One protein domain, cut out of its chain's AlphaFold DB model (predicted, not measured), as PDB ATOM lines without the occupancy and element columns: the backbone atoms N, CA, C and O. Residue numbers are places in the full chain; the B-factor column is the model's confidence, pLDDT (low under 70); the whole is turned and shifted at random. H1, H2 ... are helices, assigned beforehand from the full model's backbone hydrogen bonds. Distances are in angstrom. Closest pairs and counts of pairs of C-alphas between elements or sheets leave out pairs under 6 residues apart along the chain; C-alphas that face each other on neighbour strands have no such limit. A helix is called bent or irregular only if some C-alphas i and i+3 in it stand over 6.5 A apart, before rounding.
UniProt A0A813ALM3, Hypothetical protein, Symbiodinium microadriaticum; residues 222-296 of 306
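This is residues 222 to 296 of the 306 residues of the protein "Hypothetical protein" of Symbiodinium microadriaticum (UniProt A0A813ALM3). A long straight helix, H1, is crossed on one side by a shorter helix, H2, as an uneven X, and a long loop with no named element joins them beyond the last residues of H1. Residues 222 to 233 of H1 stick out as a free arm, and so do residues 265 to 270 as the tip of the loop. The printed part has 75 residues with two named helices, H1 then H2, and no named strand; the class is all helix. The whole is loose, with a radius of gyration of the C-alphas of 15.3 A, and elongated, spanning 50 by 27 by 25 A.

H1, residues 222 to 254, stands free over residues 222 to 233. With residues 238 to 246 alone it touches H2, residues 278 to 295. Their closest C-alphas are those of Ala 242 and Leu 286, 4.8 A apart. Their lines stand at a steep tilt of 65 degrees, and they run opposite ways. In H1 every O i to N i+4 pair is within hydrogen-bond range; in H2, 11 of 14 are.

H1 begins at C-alpha 222, (40.124, 3.908, -43.170), and ends at C-alpha 254, (39.908, -24.554, -3.919), 48.5 A away. H2 begins at C-alpha 278, (40.624, -5.745, -6.889), and ends at C-alpha 295, (57.199, -14.716, -25.482), 26.5 A away. Neither helix is bent.

The two C-alphas farthest apart are those of Phe 222 and Gln 256, 51.4 A. Without the stretches that stand free, the body has 57 residues and spans 32 by 22 by 17 A. The link from H1 to H2, residues 255 to 277, is long. The printed part has no cut. The mean pLDDT of the printed part is 79.1; residue 258, residues 263 to 271 and residues 293 to 296 are under 70.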
ATOM      1  N   PHE A 222      40.359   5.347 -43.003       83.31
ATOM      2  CA  PHE A 222      40.124   3.908 -43.170       83.31
ATOM      3  C   PHE A 222      41.209   3.046 -42.501       83.31
ATOM      4  O   PHE A 222      40.903   2.086 -41.777       83.31
ATOM      5  N   ILE A 223      42.482   3.409 -42.685       89.06
ATOM      6  CA  ILE A 223      43.618   2.736 -42.038       89.06
ATOM      7  C   ILE A 223      43.523   2.896 -40.518       89.06
ATOM      8  O   ILE A 223      43.645   1.915 -39.780       89.06
ATOM      9  N   LEU A 224      43.236   4.107 -40.036       90.31
ATOM     10  CA  LEU A 224      43.091   4.403 -38.615       90.31
ATOM     11  C   LEU A 224      41.952   3.596 -37.983       90.31
ATOM     12  O   LEU A 224      42.149   3.017 -36.916       90.31
ATOM     13  N   PHE A 225      40.791   3.484 -38.638       89.38
ATOM     14  CA  PHE A 225      39.685   2.647 -38.159       89.38
ATOM     15  C   PHE A 225      40.063   1.168 -38.096       89.38
ATOM     16  O   PHE A 225      39.706   0.479 -37.137       89.38
ATOM     17  N   THR A 226      40.813   0.679 -39.083       87.81
ATOM     18  CA  THR A 226      41.285  -0.708 -39.114       87.81
ATOM     19  C   THR A 226      42.270  -0.986 -37.975       87.81
ATOM     20  O   THR A 226      42.118  -1.975 -37.252       87.81
ATOM     21  N   LEU A 227      43.223  -0.081 -37.740       93.19
ATOM     22  CA  LEU A 227      44.179  -0.168 -36.632       93.19
ATOM     23  C   LEU A 227      43.496  -0.050 -35.267       93.19
ATOM     24  O   LEU A 227      43.812  -0.812 -34.350       93.19
ATOM     25  N   LEU A 228      42.526   0.858 -35.130       93.44
ATOM     26  CA  LEU A 228      41.731   1.013 -33.915       93.44
ATOM     27  C   LEU A 228      40.941  -0.268 -33.625       93.44
ATOM     28  O   LEU A 228      40.975  -0.771 -32.506       93.44
ATOM     29  N   LYS A 229      40.283  -0.843 -34.640       89.69
ATOM     30  CA  LYS A 229      39.525  -2.096 -34.518       89.69
ATOM     31  C   LYS A 229      40.421  -3.257 -34.087       89.69
ATOM     32  O   LYS A 229      40.044  -4.001 -33.183       89.69
ATOM     33  N   LEU A 230      41.604  -3.391 -34.687       91.81
ATOM     34  CA  LEU A 230      42.580  -4.419 -34.319       91.81
ATOM     35  C   LEU A 230      43.092  -4.223 -32.884       91.81
ATOM     36  O   LEU A 230      43.140  -5.174 -32.107       91.81
ATOM     37  N   THR A 231      43.407  -2.987 -32.501       90.31
ATOM     38  CA  THR A 231      43.887  -2.658 -31.149       90.31
ATOM     39  C   THR A 231      42.814  -2.928 -30.093       90.31
ATOM     40  O   THR A 231      43.094  -3.533 -29.057       90.31
ATOM     41  N   CYS A 232      41.562  -2.554 -30.369       91.75
ATOM     42  CA  CYS A 232      40.421  -2.863 -29.511       91.75
ATOM     43  C   CYS A 232      40.207  -4.376 -29.376       91.75
ATOM     44  O   CYS A 232      40.000  -4.857 -28.263       91.75
ATOM     45  N   LEU A 233      40.312  -5.135 -30.473       91.69
ATOM     46  CA  LEU A 233      40.208  -6.595 -30.446       91.69
ATOM     47  C   LEU A 233      41.289  -7.218 -29.551       91.69
ATOM     48  O   LEU A 233      40.969  -8.042 -28.696       91.69
ATOM     49  N   ILE A 234      42.546  -6.790 -29.696       89.12
ATOM     50  CA  ILE A 234      43.662  -7.268 -28.866       89.12
ATOM     51  C   ILE A 234      43.422  -6.932 -27.388       89.12
ATOM     52  O   ILE A 234      43.620  -7.789 -26.528       89.12
ATOM     53  N   SER A 235      42.941  -5.724 -27.081       88.56
ATOM     54  CA  SER A 235      42.613  -5.308 -25.711       88.56
ATOM     55  C   SER A 235      41.516  -6.181 -25.082       88.56
ATOM     56  O   SER A 235      41.666  -6.648 -23.950       88.56
ATOM     57  N   VAL A 236      40.447  -6.477 -25.833       91.75
ATOM     58  CA  VAL A 236      39.349  -7.350 -25.378       91.75
ATOM     59  C   VAL A 236      39.840  -8.775 -25.139       91.75
ATOM     60  O   VAL A 236      39.555  -9.348 -24.089       91.75
ATOM     61  N   LEU A 237      40.611  -9.343 -26.069       89.62
ATOM     62  CA  LEU A 237      41.180 -10.681 -25.902       89.62
ATOM     63  C   LEU A 237      42.092 -10.745 -24.674       89.62
ATOM     64  O   LEU A 237      41.980 -11.669 -23.872       89.62
ATOM     65  N   ASN A 238      42.937  -9.733 -24.480       87.19
ATOM     66  CA  ASN A 238      43.826  -9.660 -23.329       87.19
ATOM     67  C   ASN A 238      43.049  -9.576 -22.001       87.19
ATOM     68  O   ASN A 238      43.418 -10.231 -21.031       87.19
ATOM     69  N   HIS A 239      41.932  -8.843 -21.970       90.56
ATOM     70  CA  HIS A 239      41.031  -8.815 -20.816       90.56
ATOM     71  C   HIS A 239      40.391 -10.187 -20.540       90.56
ATOM     72  O   HIS A 239      40.391 -10.648 -19.399       90.56
ATOM     73  N   VAL A 240      39.887 -10.873 -21.573       91.50
ATOM     74  CA  VAL A 240      39.285 -12.211 -21.431       91.50
ATOM     75  C   VAL A 240      40.310 -13.213 -20.897       91.50
ATOM     76  O   VAL A 240      40.018 -13.946 -19.953       91.50
ATOM     77  N   ILE A 241      41.527 -13.207 -21.444       88.25
ATOM     78  CA  ILE A 241      42.616 -14.086 -21.001       88.25
ATOM     79  C   ILE A 241      43.009 -13.779 -19.551       88.25
ATOM     80  O   ILE A 241      43.177 -14.713 -18.767       88.25
ATOM     81  N   ALA A 242      43.095 -12.503 -19.160       87.12
ATOM     82  CA  ALA A 242      43.369 -12.113 -17.776       87.12
ATOM     83  C   ALA A 242      42.297 -12.642 -16.805       87.12
ATOM     84  O   ALA A 242      42.626 -13.193 -15.753       87.12
ATOM     85  N   CYS A 243      41.016 -12.544 -17.175       89.81
ATOM     86  CA  CYS A 243      39.910 -13.088 -16.389       89.81
ATOM     87  C   CYS A 243      39.977 -14.619 -16.271       89.81
ATOM     88  O   CYS A 243      39.773 -15.157 -15.182       89.81
ATOM     89  N   ILE A 244      40.315 -15.323 -17.358       88.56
ATOM     90  CA  ILE A 244      40.510 -16.782 -17.352       88.56
ATOM     91  C   ILE A 244      41.681 -17.172 -16.443       88.56
ATOM     92  O   ILE A 244      41.565 -18.125 -15.671       88.56
ATOM     93  N   TRP A 245      42.789 -16.431 -16.484       84.75
ATOM     94  CA  TRP A 245      43.947 -16.668 -15.620       84.75
ATOM     95  C   TRP A 245      43.606 -16.515 -14.143       84.75
ATOM     96  O   TRP A 245      43.928 -17.393 -13.337       84.75
ATOM     97  N   TYR A 246      42.902 -15.439 -13.793       85.31
ATOM     98  CA  TYR A 246      42.431 -15.218 -12.432       85.31
ATOM     99  C   TYR A 246      41.470 -16.326 -11.978       85.31
ATOM    100  O   TYR A 246      41.638 -16.882 -10.893       85.31
ATOM    101  N   ALA A 247      40.509 -16.708 -12.826       85.69
ATOM    102  CA  ALA A 247      39.573 -17.794 -12.540       85.69
ATOM    103  C   ALA A 247      40.294 -19.137 -12.333       85.69
ATOM    104  O   ALA A 247      40.015 -19.843 -11.368       85.69
ATOM    105  N   THR A 248      41.275 -19.453 -13.181       84.50
ATOM    106  CA  THR A 248      42.088 -20.674 -13.073       84.50
ATOM    107  C   THR A 248      42.882 -20.697 -11.767       84.50
ATOM    108  O   THR A 248      42.900 -21.712 -11.074       84.50
ATOM    109  N   GLY A 249      43.476 -19.562 -11.379       83.06
ATOM    110  CA  GLY A 249      44.145 -19.425 -10.086       83.06
ATOM    111  C   GLY A 249      43.188 -19.662  -8.914       83.06
ATOM    112  O   GLY A 249      43.507 -20.420  -8.002       83.06
ATOM    113  N   ARG A 250      41.986 -19.073  -8.961       81.44
ATOM    114  CA  ARG A 250      40.961 -19.231  -7.916       81.44
ATOM    115  C   ARG A 250      40.465 -20.671  -7.792       81.44
ATOM    116  O   ARG A 250      40.309 -21.156  -6.678       81.44
ATOM    117  N   MET A 251      40.263 -21.363  -8.910       83.62
ATOM    118  CA  MET A 251      39.856 -22.774  -8.916       83.62
ATOM    119  C   MET A 251      40.953 -23.705  -8.381       83.62
ATOM    120  O   MET A 251      40.653 -24.695  -7.720       83.62
ATOM    121  N   SER A 252      42.225 -23.399  -8.649       80.69
ATOM    122  CA  SER A 252      43.368 -24.163  -8.129       80.69
ATOM    123  C   SER A 252      43.518 -24.008  -6.605       80.69
ATOM    124  O   SER A 252      43.786 -24.988  -5.911       80.69
ATOM    125  N   MET A 253      43.215 -22.822  -6.055       75.69
ATOM    126  CA  MET A 253      43.162 -22.601  -4.600       75.69
ATOM    127  C   MET A 253      42.135 -23.496  -3.896       75.69
ATOM    128  O   MET A 253      42.423 -24.059  -2.842       75.69
ATOM    129  N   GLU A 254      40.946 -23.673  -4.481       78.50
ATOM    130  CA  GLU A 254      39.908 -24.554  -3.919       78.50
ATOM    131  C   GLU A 254      40.361 -26.022  -3.843       78.50
ATOM    132  O   GLU A 254      39.866 -26.785  -3.014       78.50
ATOM    133  N   ARG A 255      41.340 -26.412  -4.669       77.94
ATOM    134  CA  ARG A 255      41.939 -27.754  -4.706       77.94
ATOM    135  C   ARG A 255      43.181 -27.904  -3.818       77.94
ATOM    136  O   ARG A 255      43.776 -28.976  -3.813       77.94
ATOM    137  N   GLN A 256      43.552 -26.868  -3.058       73.25
ATOM    138  CA  GLN A 256      44.777 -26.798  -2.243       73.25
ATOM    139  C   GLN A 256      46.079 -27.006  -3.041       73.25
ATOM    140  O   GLN A 256      47.078 -27.492  -2.510       73.25
ATOM    141  N   GLU A 257      46.079 -26.640  -4.321       72.00
ATOM    142  CA  GLU A 257      47.261 -26.710  -5.177       72.00
ATOM    143  C   GLU A 257      48.059 -25.400  -5.110       72.00
ATOM    144  O   GLU A 257      47.495 -24.308  -4.993       72.00
ATOM    145  N   LEU A 258      49.390 -25.501  -5.217       67.56
ATOM    146  CA  LEU A 258      50.271 -24.335  -5.277       67.56
ATOM    147  C   LEU A 258      49.951 -23.510  -6.524       67.56
ATOM    148  O   LEU A 258      50.086 -23.981  -7.653       67.56
ATOM    149  N   ASN A 259      49.561 -22.260  -6.311       76.12
ATOM    150  CA  ASN A 259      49.142 -21.352  -7.367       76.12
ATOM    151  C   ASN A 259      49.819 -19.983  -7.213       76.12
ATOM    152  O   ASN A 259      50.338 -19.611  -6.160       76.12
ATOM    153  N   TRP A 260      49.797 -19.212  -8.295       77.38
ATOM    154  CA  TRP A 260      50.423 -17.893  -8.363       77.38
ATOM    155  C   TRP A 260      49.670 -16.811  -7.559       77.38
ATOM    156  O   TRP A 260      50.253 -15.768  -7.269       77.38
ATOM    157  N   LEU A 261      48.408 -17.045  -7.161       74.50
ATOM    158  CA  LEU A 261      47.635 -16.110  -6.327       74.50
ATOM    159  C   LEU A 261      48.104 -16.110  -4.865       74.50
ATOM    160  O   LEU A 261      48.055 -15.072  -4.198       74.50
ATOM    161  N   GLU A 262      48.575 -17.257  -4.376       72.88
ATOM    162  CA  GLU A 262      49.062 -17.442  -3.005       72.88
ATOM    163  C   GLU A 262      50.539 -17.070  -2.815       72.88
ATOM    164  O   GLU A 262      50.992 -16.968  -1.677       72.88
ATOM    165  N   ASN A 263      51.260 -16.802  -3.909       63.34
ATOM    166  CA  ASN A 263      52.640 -16.309  -3.940       63.34
ATOM    167  C   ASN A 263      53.580 -17.017  -2.938       63.34
ATOM    168  O   ASN A 263      54.125 -16.405  -2.021       63.34
ATOM    169  N   THR A 264      53.754 -18.332  -3.090       52.88
ATOM    170  CA  THR A 264      54.637 -19.142  -2.225       52.88
ATOM    171  C   THR A 264      55.996 -19.472  -2.841       52.88
ATOM    172  O   THR A 264      56.803 -20.146  -2.202       52.88
ATOM    173  N   ALA A 265      56.320 -18.964  -4.032       51.84
ATOM    174  CA  ALA A 265      57.614 -19.194  -4.661       51.84
ATOM    175  C   ALA A 265      58.250 -17.871  -5.099       51.84
ATOM    176  O   ALA A 265      57.772 -17.228  -6.026       51.84
ATOM    177  N   ILE A 266      59.389 -17.554  -4.471       52.34
ATOM    178  CA  ILE A 266      60.334 -16.462  -4.768       52.34
ATOM    179  C   ILE A 266      60.087 -15.187  -3.929       52.34
ATOM    180  O   ILE A 266      59.567 -14.181  -4.390       52.34
ATOM    181  N   ASN A 267      60.598 -15.231  -2.692       48.06
ATOM    182  CA  ASN A 267      60.845 -14.114  -1.765       48.06
ATOM    183  C   ASN A 267      59.622 -13.573  -0.999       48.06
ATOM    184  O   ASN A 267      58.761 -12.884  -1.533       48.06
ATOM    185  N   ALA A 268      59.628 -13.811   0.317       53.50
ATOM    186  CA  ALA A 268      58.635 -13.406   1.321       53.50
ATOM    187  C   ALA A 268      58.478 -11.875   1.534       53.50
ATOM    188  O   ALA A 268      58.122 -11.432   2.624       53.50
ATOM    189  N   SER A 269      58.784 -11.054   0.527       56.78
ATOM    190  CA  SER A 269      58.809  -9.587   0.608       56.78
ATOM    191  C   SER A 269      57.582  -8.907  -0.005       56.78
ATOM    192  O   SER A 269      57.400  -7.712   0.214       56.78
ATOM    193  N   TYR A 270      56.731  -9.637  -0.731       60.19
ATOM    194  CA  TYR A 270      55.511  -9.095  -1.332       60.19
ATOM    195  C   TYR A 270      54.260  -9.756  -0.734       60.19
ATOM    196  O   TYR A 270      54.272 -10.966  -0.495       60.19
ATOM    197  N   PRO A 271      53.181  -8.989  -0.475       66.38
ATOM    198  CA  PRO A 271      51.913  -9.553  -0.018       66.38
ATOM    199  C   PRO A 271      51.331 -10.508  -1.069       66.38
ATOM    200  O   PRO A 271      51.617 -10.386  -2.265       66.38
ATOM    201  N   ARG A 272      50.511 -11.470  -0.628       74.75
ATOM    202  CA  ARG A 272      49.839 -12.404  -1.541       74.75
ATOM    203  C   ARG A 272      48.938 -11.620  -2.481       74.75
ATOM    204  O   ARG A 272      48.306 -10.643  -2.074       74.75
ATOM    205  N   VAL A 273      48.830 -12.074  -3.726       78.62
ATOM    206  CA  VAL A 273      48.028 -11.374  -4.738       78.62
ATOM    207  C   VAL A 273      46.563 -11.314  -4.316       78.62
ATOM    208  O   VAL A 273      45.917 -10.283  -4.489       78.62
ATOM    209  N   ILE A 274      46.063 -12.377  -3.678       79.75
ATOM    210  CA  ILE A 274      44.687 -12.438  -3.175       79.75
ATOM    211  C   ILE A 274      44.380 -11.449  -2.039       79.75
ATOM    212  O   ILE A 274      43.232 -11.031  -1.899       79.75
ATOM    213  N   ASP A 275      45.387 -11.031  -1.270       80.06
ATOM    214  CA  ASP A 275      45.209 -10.088  -0.158       80.06
ATOM    215  C   ASP A 275      45.191  -8.624  -0.641       80.06
ATOM    216  O   ASP A 275      44.849  -7.709   0.111       80.06
ATOM    217  N   GLY A 276      45.564  -8.381  -1.903       78.56
ATOM    218  CA  GLY A 276      45.540  -7.059  -2.521       78.56
ATOM    219  C   GLY A 276      44.142  -6.612  -2.955       78.56
ATOM    220  O   GLY A 276      43.193  -7.393  -3.010       78.56
ATOM    221  N   ASN A 277      44.006  -5.330  -3.306       85.56
ATOM    222  CA  ASN A 277      42.745  -4.791  -3.818       85.56
ATOM    223  C   ASN A 277      42.382  -5.372  -5.203       85.56
ATOM    224  O   ASN A 277      43.226  -5.915  -5.917       85.56
ATOM    225  N   ALA A 278      41.116  -5.220  -5.610       82.75
ATOM    226  CA  ALA A 278      40.624  -5.745  -6.889       82.75
ATOM    227  C   ALA A 278      41.431  -5.235  -8.100       82.75
ATOM    228  O   ALA A 278      41.650  -5.977  -9.054       82.75
ATOM    229  N   LEU A 279      41.920  -3.991  -8.037       85.31
ATOM    230  CA  LEU A 279      42.761  -3.413  -9.083       85.31
ATOM    231  C   LEU A 279      44.107  -4.140  -9.192       85.31
ATOM    232  O   LEU A 279      44.516  -4.471 -10.294       85.31
ATOM    233  N   TYR A 280      44.766  -4.425  -8.069       82.62
ATOM    234  CA  TYR A 280      46.042  -5.136  -8.008       82.62
ATOM    235  C   TYR A 280      45.913  -6.580  -8.498       82.62
ATOM    236  O   TYR A 280      46.751  -7.062  -9.260       82.62
ATOM    237  N   GLN A 281      44.831  -7.259  -8.121       84.31
ATOM    238  CA  GLN A 281      44.519  -8.603  -8.609       84.31
ATOM    239  C   GLN A 281      44.315  -8.611 -10.129       84.31
ATOM    240  O   GLN A 281      44.869  -9.456 -10.839       84.31
ATOM    241  N   TYR A 282      43.565  -7.633 -10.640       86.25
ATOM    242  CA  TYR A 282      43.317  -7.475 -12.067       86.25
ATOM    243  C   TYR A 282      44.592  -7.134 -12.849       86.25
ATOM    244  O   TYR A 282      44.897  -7.811 -13.827       86.25
ATOM    245  N   THR A 283      45.374  -6.140 -12.419       85.69
ATOM    246  CA  THR A 283      46.598  -5.725 -13.125       85.69
ATOM    247  C   THR A 283      47.679  -6.798 -13.097       85.69
ATOM    248  O   THR A 283      48.401  -6.946 -14.078       85.69
ATOM    249  N   THR A 284      47.753  -7.594 -12.027       83.81
ATOM    250  CA  THR A 284      48.652  -8.754 -11.963       83.81
ATOM    251  C   THR A 284      48.224  -9.830 -12.963       83.81
ATOM    252  O   THR A 284      49.050 -10.321 -13.726       83.81
ATOM    253  N   SER A 285      46.928 -10.146 -13.034       84.88
ATOM    254  CA  SER A 285      46.389 -11.100 -14.019       84.88
ATOM    255  C   SER A 285      46.609 -10.621 -15.460       84.88
ATOM    256  O   SER A 285      46.998 -11.398 -16.329       84.88
ATOM    257  N   LEU A 286      46.420  -9.320 -15.696       85.25
ATOM    258  CA  LEU A 286      46.643  -8.657 -16.981       85.25
ATOM    259  C   LEU A 286      48.126  -8.643 -17.383       85.25
ATOM    260  O   LEU A 286      48.463  -8.765 -18.556       85.25
ATOM    261  N   HIS A 287      49.037  -8.500 -16.421       83.94
ATOM    262  CA  HIS A 287      50.472  -8.591 -16.668       83.94
ATOM    263  C   HIS A 287      50.867  -9.998 -17.152       83.94
ATOM    264  O   HIS A 287      51.583 -10.137 -18.146       83.94
ATOM    265  N   TRP A 288      50.341 -11.047 -16.511       79.81
ATOM    266  CA  TRP A 288      50.575 -12.433 -16.929       79.81
ATOM    267  C   TRP A 288      49.963 -12.767 -18.296       79.81
ATOM    268  O   TRP A 288      50.551 -13.539 -19.048       79.81
ATOM    269  N   SER A 289      48.833 -12.158 -18.669       82.50
ATOM    270  CA  SER A 289      48.269 -12.336 -20.014       82.50
ATOM    271  C   SER A 289      49.075 -11.595 -21.090       82.50
ATOM    272  O   SER A 289      49.309 -12.140 -22.166       82.50
ATOM    273  N   LEU A 290      49.588 -10.394 -20.791       78.56
ATOM    274  CA  LEU A 290      50.412  -9.608 -21.721       78.56
ATOM    275  C   LEU A 290      51.765 -10.263 -22.035       78.56
ATOM    276  O   LEU A 290      52.239 -10.196 -23.170       78.56
ATOM    277  N   THR A 291      52.389 -10.925 -21.060       74.56
ATOM    278  CA  THR A 291      53.692 -11.595 -21.256       74.56
ATOM    279  C   THR A 291      53.634 -12.775 -22.239       74.56
ATOM    280  O   THR A 291      54.648 -13.107 -22.860       74.56
ATOM    281  N   GLN A 292      52.456 -13.367 -22.466       71.25
ATOM    282  CA  GLN A 292      52.264 -14.452 -23.441       71.25
ATOM    283  C   GLN A 292      52.339 -13.967 -24.892       71.25
ATOM    284  O   GLN A 292      52.797 -14.705 -25.761       71.25
ATOM    285  N   LEU A 293      51.970 -12.709 -25.152       67.06
ATOM    286  CA  LEU A 293      52.045 -12.110 -26.489       67.06
ATOM    287  C   LEU A 293      53.486 -11.774 -26.901       67.06
ATOM    288  O   LEU A 293      53.799 -11.756 -28.087       67.06
ATOM    289  N   LEU A 294      54.372 -11.545 -25.928       65.19
ATOM    290  CA  LEU A 294      55.775 -11.194 -26.168       65.19
ATOM    291  C   LEU A 294      56.695 -12.422 -26.239       65.19
ATOM    292  O   LEU A 294      57.693 -12.401 -26.958       65.19
ATOM    293  N   SER A 295      56.351 -13.512 -25.547       55.66
ATOM    294  CA  SER A 295      57.199 -14.716 -25.482       55.66
ATOM    295  C   SER A 295      57.246 -15.515 -26.792       55.66
ATOM    296  O   SER A 295      58.209 -16.236 -27.023       55.66
ATOM    297  N   SER A 296      56.258 -15.361 -27.684       48.41
ATOM    298  CA  SER A 296      56.236 -16.055 -28.986       48.41
ATOM    299  C   SER A 296      57.136 -15.402 -30.054       48.41
ATOM    300  O   SER A 296      57.403 -16.006 -31.090       48.41
TER     301      SER A 296